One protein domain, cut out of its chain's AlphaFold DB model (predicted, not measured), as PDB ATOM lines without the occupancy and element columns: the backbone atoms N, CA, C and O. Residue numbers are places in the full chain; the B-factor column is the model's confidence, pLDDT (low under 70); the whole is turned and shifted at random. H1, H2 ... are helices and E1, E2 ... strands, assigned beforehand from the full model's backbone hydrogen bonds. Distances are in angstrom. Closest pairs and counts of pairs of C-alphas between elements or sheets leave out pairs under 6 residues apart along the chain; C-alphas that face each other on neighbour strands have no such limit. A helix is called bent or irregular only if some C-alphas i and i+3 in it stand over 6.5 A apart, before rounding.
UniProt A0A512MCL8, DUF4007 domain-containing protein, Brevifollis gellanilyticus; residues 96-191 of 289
ATOM      1  N   GLN A  96     -70.895 -26.169  48.908       96.06
ATOM      2  CA  GLN A  96     -70.011 -25.006  48.815       96.06
ATOM      3  C   GLN A  96     -69.693 -24.639  47.364       96.06
ATOM      4  O   GLN A  96     -69.713 -23.455  47.040       96.06
ATOM      5  N   TRP A  97     -69.478 -25.621  46.483       97.50
ATOM      6  CA  TRP A  97     -69.256 -25.375  45.055       97.50
ATOM      7  C   TRP A  97     -70.488 -24.749  44.417       97.50
ATOM      8  O   TRP A  97     -70.377 -23.688  43.812       97.50
ATOM      9  N   VAL A  98     -71.669 -25.341  44.625       95.88
ATOM     10  CA  VAL A  98     -72.928 -24.816  44.075       95.88
ATOM     11  C   VAL A  98     -73.160 -23.377  44.529       95.88
ATOM     12  O   VAL A  98     -73.415 -22.494  43.713       95.88
ATOM     13  N   GLN A  99     -73.030 -23.109  45.827       96.56
ATOM     14  CA  GLN A  99     -73.290 -21.784  46.377       96.56
ATOM     15  C   GLN A  99     -72.264 -20.745  45.918       96.56
ATOM     16  O   GLN A  99     -72.652 -19.646  45.525       96.56
ATOM     17  N   MET A 100     -70.971 -21.071  45.964       97.94
ATOM     18  CA  MET A 100     -69.913 -20.119  45.629       97.94
ATOM     19  C   MET A 100     -69.806 -19.888  44.120       97.94
ATOM     20  O   MET A 100     -69.591 -18.757  43.694       97.94
ATOM     21  N   LEU A 101     -70.000 -20.920  43.293       97.31
ATOM     22  CA  LEU A 101     -69.942 -20.773  41.842       97.31
ATOM     23  C   LEU A 101     -71.228 -20.175  41.283       97.31
ATOM     24  O   LEU A 101     -71.130 -19.280  40.455       97.31
ATOM     25  N   ASN A 102     -72.418 -20.563  41.736       96.19
ATOM     26  CA  ASN A 102     -73.656 -20.119  41.080       96.19
ATOM     27  C   ASN A 102     -74.346 -18.937  41.765       96.19
ATOM     28  O   ASN A 102     -74.977 -18.127  41.093       96.19
ATOM     29  N   ARG A 103     -74.227 -18.803  43.092       95.56
ATOM     30  CA  ARG A 103     -75.084 -17.891  43.880       95.56
ATOM     31  C   ARG A 103     -74.332 -16.774  44.596       95.56
ATOM     32  O   ARG A 103     -74.948 -15.872  45.167       95.56
ATOM     33  N   TRP A 104     -73.001 -16.807  44.585       95.69
ATOM     34  CA  TRP A 104     -72.186 -15.695  45.053       95.69
ATOM     35  C   TRP A 104     -71.994 -14.671  43.928       95.69
ATOM     36  O   TRP A 104     -71.219 -14.884  42.999       95.69
ATOM     37  N   HIS A 105     -72.695 -13.540  44.023       90.81
ATOM     38  CA  HIS A 105     -72.696 -12.504  42.978       90.81
ATOM     39  C   HIS A 105     -71.762 -11.314  43.259       90.81
ATOM     40  O   HIS A 105     -71.663 -10.403  42.442       90.81
ATOM     41  N   ARG A 106     -71.098 -11.266  44.423       93.12
ATOM     42  CA  ARG A 106     -70.164 -10.171  44.748       93.12
ATOM     43  C   ARG A 106     -68.798 -10.438  44.117       93.12
ATOM     44  O   ARG A 106     -68.349 -11.578  44.096       93.12
ATOM     45  N   ALA A 107     -68.118  -9.381  43.679       91.31
ATOM     46  CA  ALA A 107     -66.804  -9.486  43.035       91.31
ATOM     47  C   ALA A 107     -65.726 -10.098  43.948       91.31
ATOM     48  O   ALA A 107     -64.874 -10.858  43.493       91.31
ATOM     49  N   GLU A 108     -65.790  -9.789  45.242       95.38
ATOM     50  CA  GLU A 108     -64.807 -10.198  46.239       95.38
ATOM     51  C   GLU A 108     -65.489 -10.764  47.485       95.38
ATOM     52  O   GLU A 108     -66.637 -10.415  47.788       95.38
ATOM     53  N   PHE A 109     -64.764 -11.598  48.223       95.88
ATOM     54  CA  PHE A 109     -65.189 -12.134  49.508       95.88
ATOM     55  C   PHE A 109     -64.015 -12.433  50.436       95.88
ATOM     56  O   PHE A 109     -62.919 -12.782  50.004       95.88
ATOM     57  N   THR A 110     -64.272 -12.331  51.729       95.56
ATOM     58  CA  THR A 110     -63.451 -12.907  52.802       95.56
ATOM     59  C   THR A 110     -64.043 -14.243  53.266       95.56
ATOM     60  O   THR A 110     -65.196 -14.561  52.947       95.56
ATOM     61  N   GLU A 111     -63.284 -15.041  54.023       93.94
ATOM     62  CA  GLU A 111     -63.788 -16.301  54.590       93.94
ATOM     63  C   GLU A 111     -64.997 -16.062  55.503       93.94
ATOM     64  O   GLU A 111     -66.001 -16.764  55.383       93.94
ATOM     65  N   GLY A 112     -64.961 -15.028  56.346       93.25
ATOM     66  CA  GLY A 112     -66.068 -14.655  57.224       93.25
ATOM     67  C   GLY A 112     -67.338 -14.268  56.460       93.25
ATOM     68  O   GLY A 112     -68.439 -14.709  56.809       93.25
ATOM     69  N   GLU A 113     -67.210 -13.494  55.377       94.69
ATOM     70  CA  GLU A 113     -68.343 -13.116  54.522       94.69
ATOM     71  C   GLU A 113     -68.944 -14.326  53.790       94.69
ATOM     72  O   GLU A 113     -70.171 -14.483  53.766       94.69
ATOM     73  N   ALA A 114     -68.098 -15.197  53.234       95.75
ATOM     74  CA  ALA A 114     -68.533 -16.429  52.584       95.75
ATOM     75  C   ALA A 114     -69.214 -17.376  53.588       95.75
ATOM     76  O   ALA A 114     -70.298 -17.887  53.310       95.75
ATOM     77  N   MET A 115     -68.664 -17.537  54.794       94.50
ATOM     78  CA  MET A 115     -69.275 -18.346  55.854       94.50
ATOM     79  C   MET A 115     -70.639 -17.820  56.290       94.50
ATOM     80  O   MET A 115     -71.573 -18.607  56.471       94.50
ATOM     81  N   ALA A 116     -70.785 -16.503  56.447       93.25
ATOM     82  CA  ALA A 116     -72.070 -15.894  56.774       93.25
ATOM     83  C   ALA A 116     -73.106 -16.143  55.666       93.25
ATOM     84  O   ALA A 116     -74.257 -16.476  55.955       93.25
ATOM     85  N   PHE A 117     -72.696 -16.032  54.400       95.38
ATOM     86  CA  PHE A 117     -73.546 -16.332  53.251       95.38
ATOM     87  C   PHE A 117     -73.950 -17.804  53.184       95.38
ATOM     88  O   PHE A 117     -75.142 -18.090  53.070       95.38
ATOM     89  N   LEU A 118     -73.001 -18.733  53.295       94.25
ATOM     90  CA  LEU A 118     -73.279 -20.169  53.287       94.25
ATOM     91  C   LEU A 118     -74.219 -20.534  54.438       94.25
ATOM     92  O   LEU A 118     -75.247 -21.161  54.228       94.25
ATOM     93  N   THR A 119     -73.945 -20.057  55.651       92.19
ATOM     94  CA  THR A 119     -74.790 -20.345  56.822       92.19
ATOM     95  C   THR A 119     -76.220 -19.827  56.645       92.19
ATOM     96  O   THR A 119     -77.176 -20.519  56.991       92.19
ATOM     97  N   LYS A 120     -76.388 -18.627  56.072       91.94
ATOM     98  CA  LYS A 120     -77.708 -18.035  55.808       91.94
ATOM     99  C   LYS A 120     -78.509 -18.811  54.756       91.94
ATOM    100  O   LYS A 120     -79.733 -18.835  54.840       91.94
ATOM    101  N   ASN A 121     -77.837 -19.413  53.778       91.12
ATOM    102  CA  ASN A 121     -78.462 -20.107  52.651       91.12
ATOM    103  C   ASN A 121     -78.498 -21.634  52.823       91.12
ATOM    104  O   ASN A 121     -78.664 -22.359  51.839       91.12
ATOM    105  N   LEU A 122     -78.307 -22.151  54.041       87.94
ATOM    106  CA  LEU A 122     -78.468 -23.579  54.300       87.94
ATOM    107  C   LEU A 122     -79.936 -23.984  54.070       87.94
ATOM    108  O   LEU A 122     -80.840 -23.313  54.579       87.94
ATOM    109  N   PRO A 123     -80.202 -25.085  53.343       79.56
ATOM    110  CA  PRO A 123     -81.558 -25.587  53.166       79.56
ATOM    111  C   PRO A 123     -82.235 -25.838  54.518       79.56
ATOM    112  O   PRO A 123     -81.607 -26.331  55.456       79.56
ATOM    113  N   GLY A 124     -83.540 -25.568  54.618       68.69
ATOM    114  CA  GLY A 124     -84.293 -25.745  55.869       68.69
ATOM    115  C   GLY A 124     -84.224 -27.169  56.446       68.69
ATOM    116  O   GLY A 124     -84.256 -27.333  57.663       68.69
ATOM    117  N   MET A 125     -84.061 -28.177  55.580       59.38
ATOM    118  CA  MET A 125     -83.903 -29.596  55.935       59.38
ATOM    119  C   MET A 125     -82.432 -30.010  56.170       59.38
ATOM    120  O   MET A 125     -82.175 -31.055  56.755       59.38
ATOM    121  N   SER A 126     -81.467 -29.162  55.792       58.38
ATOM    122  CA  SER A 126     -80.015 -29.354  55.965       58.38
ATOM    123  C   SER A 126     -79.455 -28.659  57.208       58.38
ATOM    124  O   SER A 126     -78.242 -28.489  57.332       58.38
ATOM    125  N   ARG A 127     -80.309 -28.309  58.182       54.12
ATOM    126  CA  ARG A 127     -79.887 -27.841  59.521       54.12
ATOM    127  C   ARG A 127     -79.042 -28.871  60.300       54.12
ATOM    128  O   ARG A 127     -78.637 -28.599  61.424       54.12
ATOM    129  N   THR A 128     -78.784 -30.039  59.716       54.50
ATOM    130  CA  THR A 128     -77.870 -31.085  60.190       54.50
ATOM    131  C   THR A 128     -76.408 -30.868  59.792       54.50
ATOM    132  O   THR A 128     -75.536 -31.491  60.396       54.50
ATOM    133  N   LEU A 129     -76.101 -29.997  58.820       66.38
ATOM    134  CA  LEU A 129     -74.717 -29.599  58.547       66.38
ATOM    135  C   LEU A 129     -74.193 -28.811  59.749       66.38
ATOM    136  O   LEU A 129     -74.632 -27.692  60.017       66.38
ATOM    137  N   SER A 130     -73.261 -29.409  60.493       80.81
ATOM    138  CA  SER A 130     -72.629 -28.715  61.610       80.81
ATOM    139  C   SER A 130     -71.902 -27.467  61.099       80.81
ATOM    140  O   SER A 130     -71.350 -27.471  59.994       80.81
ATOM    141  N   ALA A 131     -71.859 -26.408  61.913       83.75
ATOM    142  CA  ALA A 131     -71.104 -25.196  61.580       83.75
ATOM    143  C   ALA A 131     -69.651 -25.529  61.198       83.75
ATOM    144  O   ALA A 131     -69.103 -24.942  60.267       83.75
ATOM    145  N   ARG A 132     -69.080 -26.544  61.859       88.19
ATOM    146  CA  ARG A 132     -67.739 -27.042  61.584       88.19
ATOM    147  C   ARG A 132     -67.608 -27.679  60.203       88.19
ATOM    148  O   ARG A 132     -66.679 -27.361  59.480       88.19
ATOM    149  N   THR A 133     -68.550 -28.533  59.812       89.44
ATOM    150  CA  THR A 133     -68.552 -29.159  58.480       89.44
ATOM    151  C   THR A 133     -68.667 -28.115  57.372       89.44
ATOM    152  O   THR A 133     -68.029 -28.250  56.334       89.44
ATOM    153  N   ASN A 134     -69.462 -27.064  57.589       91.00
ATOM    154  CA  ASN A 134     -69.585 -25.986  56.615       91.00
ATOM    155  C   ASN A 134     -68.286 -25.164  56.505       91.00
ATOM    156  O   ASN A 134     -67.859 -24.857  55.395       91.00
ATOM    157  N   GLU A 135     -67.642 -24.872  57.641       92.88
ATOM    158  CA  GLU A 135     -66.330 -24.208  57.707       92.88
ATOM    159  C   GLU A 135     -65.247 -25.024  56.992       92.88
ATOM    160  O   GLU A 135     -64.547 -24.504  56.123       92.88
ATOM    161  N   ASP A 136     -65.142 -26.316  57.311       93.25
ATOM    162  CA  ASP A 136     -64.185 -27.217  56.674       93.25
ATOM    163  C   ASP A 136     -64.460 -27.321  55.163       93.25
ATOM    164  O   ASP A 136     -63.528 -27.263  54.364       93.25
ATOM    165  N   GLY A 137     -65.729 -27.379  54.745       94.81
ATOM    166  CA  GLY A 137     -66.107 -27.383  53.331       94.81
ATOM    167  C   GLY A 137     -65.728 -26.098  52.586       94.81
ATOM    168  O   GLY A 137     -65.248 -26.178  51.456       94.81
ATOM    169  N   LEU A 138     -65.890 -24.917  53.201       96.38
ATOM    170  CA  LEU A 138     -65.444 -23.655  52.591       96.38
ATOM    171  C   LEU A 138     -63.918 -23.619  52.462       96.38
ATOM    172  O   LEU A 138     -63.399 -23.201  51.429       96.38
ATOM    173  N   ARG A 139     -63.191 -24.079  53.483       94.69
ATOM    174  CA  ARG A 139     -61.724 -24.153  53.420       94.69
ATOM    175  C   ARG A 139     -61.251 -25.093  52.326       94.69
ATOM    176  O   ARG A 139     -60.322 -24.753  51.604       94.69
ATOM    177  N   VAL A 140     -61.906 -26.242  52.178       95.38
ATOM    178  CA  VAL A 140     -61.634 -27.171  51.077       95.38
ATOM    179  C   VAL A 140     -61.913 -26.498  49.731       95.38
ATOM    180  O   VAL A 140     -61.076 -26.593  48.846       95.38
ATOM    181  N   PHE A 141     -63.009 -25.742  49.583       97.44
ATOM    182  CA  PHE A 141     -63.267 -24.947  48.374       97.44
ATOM    183  C   PHE A 141     -62.142 -23.960  48.059       97.44
ATOM    184  O   PHE A 141     -61.624 -23.961  46.946       97.44
ATOM    185  N   ILE A 142     -61.720 -23.153  49.033       96.44
ATOM    186  CA  ILE A 142     -60.665 -22.153  48.829       96.44
ATOM    187  C   ILE A 142     -59.332 -22.832  48.490       96.44
ATOM    188  O   ILE A 142     -58.718 -22.481  47.486       96.44
ATOM    189  N   ASN A 143     -58.915 -23.836  49.264       94.31
ATOM    190  CA  ASN A 143     -57.633 -24.527  49.078       94.31
ATOM    191  C   ASN A 143     -57.586 -25.394  47.807       94.31
ATOM    192  O   ASN A 143     -56.504 -25.764  47.360       94.31
ATOM    193  N   THR A 144     -58.733 -25.711  47.196       95.69
ATOM    194  CA  THR A 144     -58.753 -26.341  45.868       95.69
ATOM    195  C   THR A 144     -58.191 -25.404  44.797       95.69
ATOM    196  O   THR A 144     -57.519 -25.882  43.887       95.69
ATOM    197  N   TYR A 145     -58.423 -24.092  44.901       96.56
ATOM    198  CA  TYR A 145     -58.072 -23.122  43.852       96.56
ATOM    199  C   TYR A 145     -57.012 -22.095  44.267       96.56
ATOM    200  O   TYR A 145     -56.492 -21.376  43.418       96.56
ATOM    201  N   ILE A 146     -56.700 -21.992  45.559       94.44
ATOM    202  CA  ILE A 146     -55.684 -21.088  46.098       94.44
ATOM    203  C   ILE A 146     -54.525 -21.918  46.658       94.44
ATOM    204  O   ILE A 146     -54.776 -22.821  47.455       94.44
ATOM    205  N   PRO A 147     -53.263 -21.587  46.315       89.31
ATOM    206  CA  PRO A 147     -52.116 -22.273  46.882       89.31
ATOM    207  C   PRO A 147     -52.078 -22.106  48.400       89.31
ATOM    208  O   PRO A 147     -52.189 -20.992  48.933       89.31
ATOM    209  N   THR A 148     -51.823 -23.207  49.090       78.38
ATOM    210  CA  THR A 148     -51.699 -23.317  50.540       78.38
ATOM    211  C   THR A 148     -50.325 -22.799  50.963       78.38
ATOM    212  O   THR A 148     -49.489 -23.521  51.500       78.38
ATOM    213  N   ARG A 149     -50.031 -21.522  50.688       67.19
ATOM    214  CA  ARG A 149     -48.747 -20.927  51.079       67.19
ATOM    215  C   ARG A 149     -48.596 -21.027  52.596       67.19
ATOM    216  O   ARG A 149     -49.345 -20.385  53.336       67.19
ATOM    217  N   GLY A 150     -47.583 -21.764  53.052       50.78
ATOM    218  CA  GLY A 150     -47.057 -21.601  54.402       50.78
ATOM    219  C   GLY A 150     -46.780 -20.116  54.657       50.78
ATOM    220  O   GLY A 150     -46.391 -19.370  53.749       50.78
ATOM    221  N   ARG A 151     -47.015 -19.642  55.886       38.44
ATOM    222  CA  ARG A 151     -46.519 -18.320  56.298       38.44
ATOM    223  C   ARG A 151     -45.029 -18.253  55.934       38.44
ATOM    224  O   ARG A 151     -44.304 -19.187  56.236       38.44
ATOM    225  N   LYS A 152     -44.621 -17.178  55.242       38.84
ATOM    226  CA  LYS A 152     -43.239 -16.830  54.839       38.84
ATOM    227  C   LYS A 152     -42.152 -17.799  55.347       38.84
ATOM    228  O   LYS A 152     -41.789 -17.736  56.514       38.84
ATOM    229  N   GLY A 153     -41.548 -18.559  54.434       42.31
ATOM    230  CA  GLY A 153     -40.231 -19.170  54.648       42.31
ATOM    231  C   GLY A 153     -40.211 -20.607  55.165       42.31
ATOM    232  O   GLY A 153     -39.135 -21.191  55.183       42.31
ATOM    233  N   GLU A 154     -41.352 -21.207  55.499       36.91
ATOM    234  CA  GLU A 154     -41.426 -22.649  55.743       36.91
ATOM    235  C   GLU A 154     -42.029 -23.334  54.517       36.91
ATOM    236  O   GLU A 154     -43.228 -23.235  54.243       36.91
ATOM    237  N   VAL A 155     -41.175 -24.013  53.750       37.53
ATOM    238  CA  VAL A 155     -41.616 -25.082  52.855       37.53
ATOM    239  C   VAL A 155     -42.082 -26.199  53.779       37.53
ATOM    240  O   VAL A 155     -41.283 -27.000  54.251       37.53
ATOM    241  N   ALA A 156     -43.368 -26.198  54.124       40.75
ATOM    242  CA  ALA A 156     -43.979 -27.384  54.692       40.75
ATOM    243  C   ALA A 156     -43.939 -28.446  53.588       40.75
ATOM    244  O   ALA A 156     -44.720 -28.375  52.643       40.75
ATOM    245  N   GLU A 157     -43.003 -29.391  53.694       43.00
ATOM    246  CA  GLU A 157     -42.820 -30.515  52.760       43.00
ATOM    247  C   GLU A 157     -44.099 -31.372  52.584       43.00
ATOM    248  O   GLU A 157     -44.163 -32.192  51.675       43.00
ATOM    249  N   ASP A 158     -45.135 -31.134  53.400       48.62
ATOM    250  CA  ASP A 158     -46.399 -31.880  53.461       48.62
ATOM    251  C   ASP A 158     -47.629 -31.199  52.819       48.62
ATOM    252  O   ASP A 158     -48.689 -31.823  52.744       48.62
ATOM    253  N   ASN A 159     -47.545 -29.953  52.332       54.81
ATOM    254  CA  ASN A 159     -48.675 -29.329  51.623       54.81
ATOM    255  C   ASN A 159     -48.497 -29.459  50.108       54.81
ATOM    256  O   ASN A 159     -47.997 -28.556  49.443       54.81
ATOM    257  N   LEU A 160     -48.931 -30.596  49.560       71.69
ATOM    258  CA  LEU A 160     -49.175 -30.708  48.124       71.69
ATOM    259  C   LEU A 160     -50.394 -29.848  47.782       71.69
ATOM    260  O   LEU A 160     -51.513 -30.154  48.201       71.69
ATOM    261  N   ASP A 161     -50.167 -28.766  47.041       83.94
ATOM    262  CA  ASP A 161     -51.249 -27.943  46.515       83.94
ATOM    263  C   ASP A 161     -52.141 -28.755  45.564       83.94
ATOM    264  O   ASP A 161     -51.707 -29.691  44.888       83.94
ATOM    265  N   SER A 162     -53.421 -28.392  45.526       91.06
ATOM    266  CA  SER A 162     -54.372 -28.946  44.565       91.06
ATOM    267  C   SER A 162     -53.934 -28.613  43.129       91.06
ATOM    268  O   SER A 162     -53.586 -27.461  42.867       91.06
ATOM    269  N   PRO A 163     -54.033 -29.548  42.162       92.12
ATOM    270  CA  PRO A 163     -53.728 -29.246  40.761       92.12
ATOM    271  C   PRO A 163     -54.660 -28.166  40.186       92.12
ATOM    272  O   PRO A 163     -54.277 -27.413  39.299       92.12
ATOM    273  N   PHE A 164     -55.871 -28.007  40.738       95.25
ATOM    274  CA  PHE A 164     -56.817 -26.971  40.308       95.25
ATOM    275  C   PHE A 164     -56.365 -25.537  40.629       95.25
ATOM    276  O   PHE A 164     -56.976 -24.585  40.140       95.25
ATOM    277  N   VAL A 165     -55.287 -25.359  41.400       94.81
ATOM    278  CA  VAL A 165     -54.632 -24.056  41.576       94.81
ATOM    279  C   VAL A 165     -54.172 -23.486  40.229       94.81
ATOM    280  O   VAL A 165     -54.268 -22.278  40.011       94.81
ATOM    281  N   GLU A 166     -53.750 -24.342  39.293       92.88
ATOM    282  CA  GLU A 166     -53.295 -23.937  37.956       92.88
ATOM    283  C   GLU A 166     -54.398 -23.295  37.106       92.88
ATOM    284  O   GLU A 166     -54.105 -22.498  36.215       92.88
ATOM    285  N   LEU A 167     -55.674 -23.564  37.412       95.88
ATOM    286  CA  LEU A 167     -56.804 -22.953  36.706       95.88
ATOM    287  C   LEU A 167     -56.889 -21.437  36.927       95.88
ATOM    288  O   LEU A 167     -57.545 -20.731  36.158       95.88
ATOM    289  N   GLY A 168     -56.295 -20.930  38.015       95.50
ATOM    290  CA  GLY A 168     -56.374 -19.517  38.378       95.50
ATOM    291  C   GLY A 168     -57.812 -19.022  38.577       95.50
ATOM    292  O   GLY A 168     -58.089 -17.845  38.346       95.50
ATOM    293  N   LEU A 169     -58.737 -19.914  38.961       96.69
ATOM    294  CA  LEU A 169     -60.169 -19.614  39.088       96.69
ATOM    295  C   LEU A 169     -60.458 -18.626  40.230       96.69
ATOM    296  O   LEU A 169     -61.324 -17.759  40.093       96.69
ATOM    297  N   LEU A 170     -59.718 -18.740  41.338       96.69
ATOM    298  CA  LEU A 170     -59.733 -17.802  42.460       96.69
ATOM    299  C   LEU A 170     -58.387 -17.085  42.575       96.69
ATOM    300  O   LEU A 170     -57.327 -17.662  42.341       96.69
ATOM    301  N   ARG A 171     -58.425 -15.818  42.988       94.88
ATOM    302  CA  ARG A 171     -57.245 -14.984  43.248       94.88
ATOM    303  C   ARG A 171     -57.310 -14.395  44.642       94.88
ATOM    304  O   ARG A 171     -58.388 -14.061  45.115       94.88
ATOM    305  N   ARG A 172     -56.150 -14.214  45.273       94.62
ATOM    306  CA  ARG A 172     -56.019 -13.416  46.497       94.62
ATOM    307  C   ARG A 172     -55.655 -11.979  46.124       94.62
ATOM    308  O   ARG A 172     -54.583 -11.751  45.570       94.62
ATOM    309  N   CYS A 173     -56.518 -11.028  46.462       92.00
ATOM    310  CA  CYS A 173     -56.417  -9.628  46.025       92.00
ATOM    311  C   CYS A 173     -55.969  -8.663  47.131       92.00
ATOM    312  O   CYS A 173     -55.693  -7.497  46.867       92.00
ATOM    313  N   GLY A 174     -55.875  -9.133  48.376       92.31
ATOM    314  CA  GLY A 174     -55.454  -8.304  49.500       92.31
ATOM    315  C   GLY A 174     -55.874  -8.889  50.837       92.31
ATOM    316  O   GLY A 174     -56.041 -10.102  50.974       92.31
ATOM    317  N   GLU A 175     -56.037  -8.010  51.821       93.12
ATOM    318  CA  GLU A 175     -56.539  -8.341  53.152       93.12
ATOM    319  C   GLU A 175     -57.487  -7.240  53.634       93.12
ATOM    320  O   GLU A 175     -57.201  -6.054  53.455       93.12
ATOM    321  N   ARG A 176     -58.584  -7.626  54.283       90.06
ATOM    322  CA  ARG A 176     -59.564  -6.723  54.897       90.06
ATOM    323  C   ARG A 176     -59.698  -7.059  56.376       90.06
ATOM    324  O   ARG A 176     -59.644  -8.225  56.747       90.06
ATOM    325  N   SER A 177     -59.869  -6.049  57.222       88.12
ATOM    326  CA  SER A 177     -60.225  -6.279  58.624       88.12
ATOM    327  C   SER A 177     -61.716  -6.571  58.742       88.12
ATOM    328  O   SER A 177     -62.536  -5.782  58.270       88.12
ATOM    329  N   ASP A 178     -62.065  -7.676  59.393       82.25
ATOM    330  CA  ASP A 178     -63.439  -7.962  59.776       82.25
ATOM    331  C   ASP A 178     -63.930  -6.907  60.779       82.25
ATOM    332  O   ASP A 178     -63.266  -6.585  61.767       82.25
ATOM    333  N   VAL A 179     -65.113  -6.354  60.515       75.94
ATOM    334  CA  VAL A 179     -65.662  -5.216  61.269       75.94
ATOM    335  C   VAL A 179     -66.039  -5.613  62.701       75.94
ATOM    336  O   VAL A 179     -66.056  -4.760  63.587       75.94
ATOM    337  N   LYS A 180     -66.347  -6.893  62.951       77.94
ATOM    338  CA  LYS A 180     -66.816  -7.375  64.261       77.94
ATOM    339  C   LYS A 180     -65.674  -7.820  65.167       77.94
ATOM    340  O   LYS A 180     -65.733  -7.607  66.372       77.94
ATOM    341  N   THR A 181     -64.667  -8.467  64.599       82.62
ATOM    342  CA  THR A 181     -63.573  -9.119  65.327       82.62
ATOM    343  C   THR A 181     -62.256  -8.355  65.223       82.62
ATOM    344  O   THR A 181     -61.345  -8.604  66.010       82.62
ATOM    345  N   GLY A 182     -62.128  -7.438  64.257       83.38
ATOM    346  CA  GLY A 182     -60.890  -6.717  63.959       83.38
ATOM    347  C   GLY A 182     -59.801  -7.582  63.313       83.38
ATOM    348  O   GLY A 182     -58.720  -7.069  63.013       83.38
ATOM    349  N   GLN A 183     -60.054  -8.876  63.086       87.69
ATOM    350  CA  GLN A 183     -59.080  -9.785  62.489       87.69
ATOM    351  C   GLN A 183     -58.889  -9.482  61.003       87.69
ATOM    352  O   GLN A 183     -59.839  -9.156  60.298       87.69
ATOM    353  N   ARG A 184     -57.644  -9.570  60.525       90.44
ATOM    354  CA  ARG A 184     -57.330  -9.392  59.103       90.44
ATOM    355  C   ARG A 184     -57.538 -10.711  58.374       90.44
ATOM    356  O   ARG A 184     -56.846 -11.683  58.664       90.44
ATOM    357  N   GLU A 185     -58.445 -10.703  57.411       92.38
ATOM    358  CA  GLU A 185     -58.750 -11.840  56.555       92.38
ATOM    359  C   GLU A 185     -58.274 -11.580  55.122       92.38
ATOM    360  O   GLU A 185     -58.350 -10.443  54.644       92.38
ATOM    361  N   PRO A 186     -57.777 -12.607  54.414       93.38
ATOM    362  CA  PRO A 186     -57.488 -12.500  52.991       93.38
ATOM    363  C   PRO A 186     -58.767 -12.215  52.192       93.38
ATOM    364  O   PRO A 186     -59.834 -12.750  52.481       93.38
ATOM    365  N   ILE A 187     -58.635 -11.375  51.166       95.62
ATOM    366  CA  ILE A 187     -59.693 -11.113  50.190       95.62
ATOM    367  C   ILE A 187     -59.466 -12.022  48.990       95.62
ATOM    368  O   ILE A 187     -58.370 -12.020  48.416       95.62
ATOM    369  N   TYR A 188     -60.509 -12.740  48.593       97.25
ATOM    370  CA  TYR A 188     -60.547 -13.579  47.407       97.25
ATOM    371  C   TYR A 188     -61.488 -13.001  46.351       97.25
ATOM    372  O   TYR A 188     -62.508 -12.400  46.688       97.25
ATOM    373  N   SER A 189     -61.178 -13.215  45.075       97.12
ATOM    374  CA  SER A 189     -62.060 -12.893  43.952       97.12
ATOM    375  C   SER A 189     -62.058 -14.022  42.928       97.12
ATOM    376  O   SER A 189     -61.032 -14.670  42.711       97.12
ATOM    377  N   PHE A 190     -63.188 -14.233  42.255       97.62
ATOM    378  CA  PHE A 190     -63.212 -15.070  41.057       97.62
ATOM    379  C   PHE A 190     -62.534 -14.338  39.899       97.62
ATOM    380  O   PHE A 190     -62.727 -13.136  39.716       97.62
ATOM    381  N   ALA A 191     -61.740 -15.054  39.112       96.44
ATOM    382  CA  ALA A 191     -61.122 -14.511  37.912       96.44
ATOM    383  C   ALA A 191     -62.124 -14.560  36.748       96.44
ATOM    384  O   ALA A 191     -62.149 -15.546  36.012       96.44
TER     385      ALA A 191
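AT A GLANCE: This is residues 96 to 191 of the 289 residues of the protein "DUF4007 domain-containing protein" of Brevifollis gellanilyticus (UniProt A0A512MCL8). Three helices, H1, H2 and H3, cross one another in a small cluster, with the longest of them, H3, meeting both others and also the short helix H4 at its last residues. A bent two-stranded hairpin, E1 and E2, stands beside this cluster, near the first residues of H2 and the last residues of H3, while the loops before and after H3 reach out to opposite ends of the longest axis. The printed part has 96 residues, with four named helices and then two named strands, in the order H1, H2, H3, H4, E1, E2; the sheet order is E1 - E2, antiparallel, and the class is mixed, helices and strands. The whole is compact, with a radius of gyration of the C-alphas of 14.2 A and spans of 44 by 30 by 25 A.

HOW THE PARTS SIT: H1, residues 96 to 103, touches H3, residues 131 to 145, about perpendicular at 75 degrees; their closest C-alphas are those of Gln 96 and Leu 138, 6.1 A apart. H1 only just touches H2, residues 111 to 120, with 3 pairs of C-alphas within 8 A, the closest being those of Gln 99 and Leu 118 at 7.1 A; they are about perpendicular at 81 degrees. H2 and H3 touch at a steep tilt of 51 degrees, opposite ways, closest at the C-alphas of Met 115 and Glu 135, 6.8 A. H3, the hub, touches H4, residues 163 to 167, with residues 144 to 145 alone; the closest C-alphas, of Tyr 145 and Val 165, are 4.2 A apart. E1, residues 170 to 177, and E2, residues 184 to 190, form an antiparallel hairpin, their directions at 150 degrees; N 173 and O 187 are 2.9 A apart and N 185 and O 176 2.8 A, both within hydrogen-bond range. Residues 108 to 109 make a short antiparallel pairing with residues 188 to 189 of E2. The closest C-alphas of H2 and E2 are those of Glu 111 and Glu 185, 7.0 A apart; H1 and E1 are apart. Every O i to N i+4 pair is within hydrogen-bond range in H1 and H2, but 10 of 11 in H3 and 0 of 1 in H4, where 2 of 2 O i to N i+3 pairs are.

IN THESE COORDINATES: H1 begins at C-alpha 96 (-70.011, -25.006, 48.815). H2 measures 14.1 A from first to last C-alpha, and H3 22.1 A, ending at C-alpha 145 (-58.072, -23.122, 43.852). E1, 19.9 A long, bends by 62 degrees at residue 173; E2, 19.8 A long, ends at C-alpha 190 (-63.212, -15.070, 41.057).

THE WHOLE: The C-alphas of Met 125 and Gly 153, the two farthest apart, are 44.9 A apart. The printed part has no cut. The link from H3 to H4, residues 146 to 162, is long. The mean pLDDT of the printed part is 84.7, and residues 124 to 129 and 149 to 159 are under 70.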